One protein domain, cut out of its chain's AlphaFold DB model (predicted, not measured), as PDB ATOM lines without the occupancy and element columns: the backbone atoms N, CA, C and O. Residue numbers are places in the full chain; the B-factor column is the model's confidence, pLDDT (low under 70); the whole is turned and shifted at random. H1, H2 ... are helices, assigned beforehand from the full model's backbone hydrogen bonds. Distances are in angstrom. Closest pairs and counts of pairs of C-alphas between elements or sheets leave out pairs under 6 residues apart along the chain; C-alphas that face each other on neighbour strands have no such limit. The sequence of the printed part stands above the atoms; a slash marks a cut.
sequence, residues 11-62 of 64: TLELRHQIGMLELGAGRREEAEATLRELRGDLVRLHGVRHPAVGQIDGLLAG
ATOM      1  N   THR A  11     271.656 208.302  99.919       74.56
ATOM      2  CA  THR A  11     272.730 207.470  99.351       74.56
ATOM      3  C   THR A  11     272.309 206.905  97.998       74.56
ATOM      4  O   THR A  11     273.093 206.908  97.050       74.56
ATOM      5  N   LEU A  12     271.055 206.457  97.893       75.56
ATOM      6  CA  LEU A  12     270.478 205.957  96.644       75.56
ATOM      7  C   LEU A  12     270.391 207.069  95.588       75.56
ATOM      8  O   LEU A  12     270.752 206.858  94.431       75.56
ATOM      9  N   GLU A  13     269.976 208.265  96.001       78.50
ATOM     10  CA  GLU A  13     269.895 209.446  95.143       78.50
ATOM     11  C   GLU A  13     271.280 209.899  94.667       78.50
ATOM     12  O   GLU A  13     271.470 210.130  93.473       78.50
ATOM     13  N   LEU A  14     272.281 209.908  95.552       82.81
ATOM     14  CA  LEU A  14     273.657 210.235  95.182       82.81
ATOM     15  C   LEU A  14     274.228 209.230  94.171       82.81
ATOM     16  O   LEU A  14     274.827 209.628  93.175       82.81
ATOM     17  N   ARG A  15     274.002 207.925  94.377       82.31
ATOM     18  CA  ARG A  15     274.413 206.883  93.418       82.31
ATOM     19  C   ARG A  15     273.712 207.029  92.071       82.31
ATOM     20  O   ARG A  15     274.344 206.827  91.037       82.31
ATOM     21  N   HIS A  16     272.440 207.421  92.063       81.88
ATOM     22  CA  HIS A  16     271.719 207.698  90.822       81.88
ATOM     23  C   HIS A  16     272.348 208.875  90.065       81.88
ATOM     24  O   HIS A  16     272.573 208.787  88.858       81.88
ATOM     25  N   GLN A  17     272.698 209.953  90.773       85.56
ATOM     26  CA  GLN A  17     273.378 211.105  90.178       85.56
ATOM     27  C   GLN A  17     274.760 210.742  89.623       85.56
ATOM     28  O   GLN A  17     275.101 211.195  88.533       85.56
ATOM     29  N   ILE A  18     275.527 209.904  90.329       86.38
ATOM     30  CA  ILE A  18     276.819 209.398  89.843       86.38
ATOM     31  C   ILE A  18     276.617 208.615  88.542       86.38
ATOM     32  O   ILE A  18     277.242 208.953  87.543       86.38
ATOM     33  N   GLY A  19     275.680 207.662  88.504       85.00
ATOM     34  CA  GLY A  19     275.389 206.900  87.284       85.00
ATOM     35  C   GLY A  19     274.988 207.789  86.100       85.00
ATOM     36  O   GLY A  19     275.434 207.566  84.976       85.00
ATOM     37  N   MET A  20     274.209 208.851  86.336       84.25
ATOM     38  CA  MET A  20     273.865 209.822  85.287       84.25
ATOM     39  C   MET A  20     275.070 210.647  84.813       84.25
ATOM     40  O   MET A  20     275.201 210.907  83.617       84.25
ATOM     41  N   LEU A  21     275.953 211.056  85.729       89.25
ATOM     42  CA  LEU A  21     277.187 211.769  85.388       89.25
ATOM     43  C   LEU A  21     278.131 210.886  84.569       89.25
ATOM     44  O   LEU A  21     278.717 211.362  83.601       89.25
ATOM     45  N   GLU A  22     278.239 209.606  84.911       88.25
ATOM     46  CA  GLU A  22     279.043 208.641  84.163       88.25
ATOM     47  C   GLU A  22     278.477 208.391  82.760       88.25
ATOM     48  O   GLU A  22     279.239 208.408  81.791       88.25
ATOM     49  N   LEU A  23     277.148 208.288  82.609       83.38
ATOM     50  CA  LEU A  23     276.497 208.243  81.291       83.38
ATOM     51  C   LEU A  23     276.792 209.504  80.468       83.38
ATOM     52  O   LEU A  23     277.164 209.397  79.299       83.38
ATOM     53  N   GLY A  24     276.674 210.690  81.073       83.56
ATOM     54  CA  GLY A  24     276.982 211.966  80.417       83.56
ATOM     55  C   GLY A  24     278.462 212.120  80.048       83.56
ATOM     56  O   GLY A  24     278.787 212.738  79.038       83.56
ATOM     57  N   ALA A  25     279.359 211.510  80.824       87.56
ATOM     58  CA  ALA A  25     280.793 211.458  80.553       87.56
ATOM     59  C   ALA A  25     281.184 210.392  79.509       87.56
ATOM     60  O   ALA A  25     282.367 210.253  79.198       87.56
ATOM     61  N   GLY A  26     280.226 209.616  78.987       87.06
ATOM     62  CA  GLY A  26     280.477 208.503  78.065       87.06
ATOM     63  C   GLY A  26     281.048 207.247  78.734       87.06
ATOM     64  O   GLY A  26     281.378 206.282  78.047       87.06
ATOM     65  N   ARG A  27     281.139 207.220  80.069       88.06
ATOM     66  CA  ARG A  27     281.624 206.093  80.880       88.06
ATOM     67  C   ARG A  27     280.508 205.090  81.126       88.06
ATOM     68  O   ARG A  27     280.071 204.861  82.251       88.06
ATOM     69  N   ARG A  28     280.009 204.511  80.040       84.31
ATOM     70  CA  ARG A  28     278.826 203.650  80.073       84.31
ATOM     71  C   ARG A  28     279.027 202.394  80.921       84.31
ATOM     72  O   ARG A  28     278.120 202.022  81.649       84.31
ATOM     73  N   GLU A  29     280.221 201.808  80.901       85.50
ATOM     74  CA  GLU A  29     280.546 200.630  81.715       85.50
ATOM     75  C   GLU A  29     280.535 200.926  83.223       85.50
ATOM     76  O   GLU A  29     279.933 200.166  83.984       85.50
ATOM     77  N   GLU A  30     281.143 202.041  83.654       85.94
ATOM     78  CA  GLU A  30     281.111 202.457  85.067       85.94
ATOM     79  C   GLU A  30     279.681 202.815  85.491       85.94
ATOM     80  O   GLU A  30     279.186 202.310  86.502       85.94
ATOM     81  N   ALA A  31     278.960 203.558  84.642       87.31
ATOM     82  CA  ALA A  31     277.571 203.907  84.895       87.31
ATOM     83  C   ALA A  31     276.693 202.664  85.074       87.31
ATOM     84  O   ALA A  31     275.885 202.597  85.996       87.31
ATOM     85  N   GLU A  32     276.845 201.663  84.207       87.31
ATOM     86  CA  GLU A  32     276.104 200.409  84.303       87.31
ATOM     87  C   GLU A  32     276.427 199.637  85.585       87.31
ATOM     88  O   GLU A  32     275.524 199.050  86.184       87.31
ATOM     89  N   ALA A  33     277.689 199.631  86.024       88.69
ATOM     90  CA  ALA A  33     278.079 199.009  87.286       88.69
ATOM     91  C   ALA A  33     277.413 199.718  88.476       88.69
ATOM     92  O   ALA A  33     276.711 199.073  89.261       88.69
ATOM     93  N   THR A  34     277.528 201.049  88.534       87.38
ATOM     94  CA  THR A  34     276.918 201.897  89.568       87.38
ATOM     95  C   THR A  34     275.396 201.723  89.615       87.38
ATOM     96  O   THR A  34     274.800 201.548  90.682       87.38
ATOM     97  N   LEU A  35     274.743 201.714  88.450       85.75
ATOM     98  CA  LEU A  35     273.298 201.542  88.314       85.75
ATOM     99  C   LEU A  35     272.844 200.116  88.680       85.75
ATOM    100  O   LEU A  35     271.793 199.961  89.305       85.75
ATOM    101  N   ARG A  36     273.613 199.063  88.359       87.94
ATOM    102  CA  ARG A  36     273.287 197.681  88.772       87.94
ATOM    103  C   ARG A  36     273.333 197.505  90.286       87.94
ATOM    104  O   ARG A  36     272.421 196.879  90.828       87.94
ATOM    105  N   GLU A  37     274.348 198.049  90.955       87.88
ATOM    106  CA  GLU A  37     274.410 198.018  92.422       87.88
ATOM    107  C   GLU A  37     273.224 198.770  93.030       87.88
ATOM    108  O   GLU A  37     272.483 198.207  93.837       87.88
ATOM    109  N   LEU A  38     272.951 199.986  92.541       85.06
ATOM    110  CA  LEU A  38     271.807 200.785  92.978       85.06
ATOM    111  C   LEU A  38     270.472 200.045  92.797       85.06
ATOM    112  O   LEU A  38     269.619 200.076  93.683       85.06
ATOM    113  N   ARG A  39     270.286 199.340  91.676       87.12
ATOM    114  CA  ARG A  39     269.101 198.505  91.440       87.12
ATOM    115  C   ARG A  39     268.969 197.414  92.502       87.12
ATOM    116  O   ARG A  39     267.861 197.167  92.970       87.12
ATOM    117  N   GLY A  40     270.068 196.756  92.868       86.62
ATOM    118  CA  GLY A  40     270.085 195.719  93.901       86.62
ATOM    119  C   GLY A  40     269.639 196.249  95.264       86.62
ATOM    120  O   GLY A  40     268.765 195.653  95.897       86.62
ATOM    121  N   ASP A  41     270.176 197.400  95.667       83.75
ATOM    122  CA  ASP A  41     269.791 198.072  96.911       83.75
ATOM    123  C   ASP A  41     268.325 198.526  96.882       83.75
ATOM    124  O   ASP A  41     267.570 198.239  97.811       83.75
ATOM    125  N   LEU A  42     267.865 199.135  95.782       82.19
ATOM    126  CA  LEU A  42     266.466 199.552  95.619       82.19
ATOM    127  C   LEU A  42     265.487 198.374  95.701       82.19
ATOM    128  O   LEU A  42     264.422 198.500  96.304       82.19
ATOM    129  N   VAL A  43     265.838 197.223  95.119       87.31
ATOM    130  CA  VAL A  43     265.017 196.007  95.202       87.31
ATOM    131  C   VAL A  43     264.964 195.476  96.635       87.31
ATOM    132  O   VAL A  43     263.900 195.026  97.057       87.31
ATOM    133  N   ARG A  44     266.069 195.528  97.388       82.81
ATOM    134  CA  ARG A  44     266.099 195.095  98.797       82.81
ATOM    135  C   ARG A  44     265.287 196.016  99.706       82.81
ATOM    136  O   ARG A  44     264.554 195.519 100.553       82.81
ATOM    137  N   LEU A  45     265.385 197.325  99.491       79.75
ATOM    138  CA  LEU A  45     264.755 198.346 100.331       79.75
ATOM    139  C   LEU A  45     263.279 198.571 100.027       79.75
ATOM    140  O   LEU A  45     262.451 198.643 100.931       79.75
ATOM    141  N   HIS A  46     262.947 198.698  98.745       78.19
ATOM    142  CA  HIS A  46     261.617 199.103  98.298       78.19
ATOM    143  C   HIS A  46     260.856 197.989  97.571       78.19
ATOM    144  O   HIS A  46     259.656 198.119  97.317       78.19
ATOM    145  N   GLY A  47     261.530 196.886  97.240       80.56
ATOM    146  CA  GLY A  47     260.962 195.778  96.485       80.56
ATOM    147  C   GLY A  47     261.073 195.954  94.968       80.56
ATOM    148  O   GLY A  47     261.158 197.054  94.424       80.56
ATOM    149  N   VAL A  48     261.001 194.830  94.251       81.75
ATOM    150  CA  VAL A  48     261.149 194.761  92.782       81.75
ATOM    151  C   VAL A  48     260.084 195.540  91.994       81.75
ATOM    152  O   VAL A  48     260.285 195.847  90.824       81.75
ATOM    153  N   ARG A  49     258.952 195.883  92.623       79.88
ATOM    154  CA  ARG A  49     257.861 196.651  91.996       79.88
ATOM    155  C   ARG A  49     257.998 198.166  92.172       79.88
ATOM    156  O   ARG A  49     257.118 198.895  91.719       79.88
ATOM    157  N   HIS A  50     259.049 198.646  92.834       79.38
ATOM    158  CA  HIS A  50     259.229 200.074  93.052       79.38
ATOM    159  C   HIS A  50     259.575 200.795  91.733       79.38
ATOM    160  O   HIS A  50     260.444 200.319  90.998       79.38
ATOM    161  N   PRO A  51     258.959 201.952  91.421       80.38
ATOM    162  CA  PRO A  51     259.185 202.669  90.160       80.38
ATOM    163  C   PRO A  51     260.656 203.035  89.922       80.38
ATOM    164  O   PRO A  51     261.118 202.984  88.785       80.38
ATOM    165  N   ALA A  52     261.417 203.310  90.988       79.12
ATOM    166  CA  ALA A  52     262.851 203.579  90.879       79.12
ATOM    167  C   ALA A  52     263.628 202.399  90.265       79.12
ATOM    168  O   ALA A  52     264.530 202.615  89.467       79.12
ATOM    169  N   VAL A  53     263.249 201.149  90.560       84.69
ATOM    170  CA  VAL A  53     263.893 199.962  89.970       84.69
ATOM    171  C   VAL A  53     263.665 199.930  88.458       84.69
ATOM    172  O   VAL A  53     264.607 199.690  87.710       84.69
ATOM    173  N   GLY A  54     262.442 200.223  88.005       85.44
ATOM    174  CA  GLY A  54     262.104 200.268  86.579       85.44
ATOM    175  C   GLY A  54     262.813 201.393  85.822       85.44
ATOM    176  O   GLY A  54     263.216 201.201  84.678       85.44
ATOM    177  N   GLN A  55     263.026 202.543  86.469       82.88
ATOM    178  CA  GLN A  55     263.802 203.644  85.894       82.88
ATOM    179  C   GLN A  55     265.265 203.241  85.663       82.88
ATOM    180  O   GLN A  55     265.798 203.455  84.576       82.88
ATOM    181  N   ILE A  56     265.893 202.607  86.657       84.25
ATOM    182  CA  ILE A  56     267.269 202.109  86.545       84.25
ATOM    183  C   ILE A  56     267.378 201.009  85.481       84.25
ATOM    184  O   ILE A  56     268.328 200.996  84.704       84.25
ATOM    185  N   ASP A  57     266.390 200.116  85.400       85.62
ATOM    186  CA  ASP A  57     266.320 199.068  84.374       85.62
ATOM    187  C   ASP A  57     266.237 199.664  82.956       85.62
ATOM    188  O   ASP A  57     266.938 199.214  82.054       85.62
ATOM    189  N   GLY A  58     265.465 200.743  82.775       85.31
ATOM    190  CA  GLY A  58     265.389 201.485  81.514       85.31
ATOM    191  C   GLY A  58     266.715 202.137  81.107       85.31
ATOM    192  O   GLY A  58     267.106 202.051  79.940       85.31
ATOM    193  N   LEU A  59     267.433 202.722  82.073       81.19
ATOM    194  CA  LEU A  59     268.770 203.291  81.859       81.19
ATOM    195  C   LEU A  59     269.787 202.204  81.475       81.19
ATOM    196  O   LEU A  59     270.539 202.374  80.515       81.19
ATOM    197  N   LEU A  60     269.768 201.058  82.166       81.25
ATOM    198  CA  LEU A  60     270.618 199.899  81.861       81.25
ATOM    199  C   LEU A  60     270.285 199.260  80.504       81.25
ATOM    200  O   LEU A  60     271.181 198.807  79.798       81.25
ATOM    201  N   ALA A  61     269.012 199.254  80.104       81.94
ATOM    202  CA  ALA A  61     268.575 198.754  78.802       81.94
ATOM    203  C   ALA A  61     269.001 199.661  77.630       81.94
ATOM    204  O   ALA A  61     268.774 199.313  76.470       81.94
ATOM    205  N   GLY A  62     269.617 200.819  77.904       67.75
ATOM    206  CA  GLY A  62     270.118 201.726  76.875       67.75
ATOM    207  C   GLY A  62     269.021 202.436  76.087       67.75
ATOM    208  O   GLY A  62     269.299 202.933  74.997       67.75
TER     209      GLY A  62
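Overview. This is residues 11 to 62 of the 64 residues of an uncharacterized protein of Nocardiopsis algeriensis (UniProt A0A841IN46). Three helices run up and down in a small bundle: the long H2 has both H1 and H3 packed side by side with it, and the three centres make a triangle. H1 and H3 do not come as close to each other as each does to H2: they are near each other, with no pair of C-alphas within 8 A but 7 pairs within 10 A. The printed part has 52 residues with helices H1, H2 and H3 in chain order and no named strand, all helix in class. It is compact, with a radius of gyration of the C-alphas of 10.2 A and spans of 30 by 22 by 13 A.

Along the chain. H1, residues 11 to 24, begins at C-alpha 11 (272.730, 207.470, 99.351) and is 19.9 A long. H2, residues 28 to 46, is 25.5 A long. H3, residues 51 to 60, is 14.4 A long and ends at C-alpha 60 (270.618, 199.899, 81.861).

Arrangement. H1 and H2 form a helical hairpin and touch, closest at the C-alphas of Gly 19 and Ala 31, 4.4 A apart, with a shallow tilt of 24 degrees, opposite ways. H2 and H3 form another, closest at the C-alphas of Arg 39 and Val 53, 5.6 A apart, at 19 degrees. In H1, H2 and H3 every O i to N i+4 pair is within hydrogen-bond range.

Size, cuts and confidence. The printed part has no cut, and both links are tight. Of the printed residues, residue 62 is under pLDDT 70.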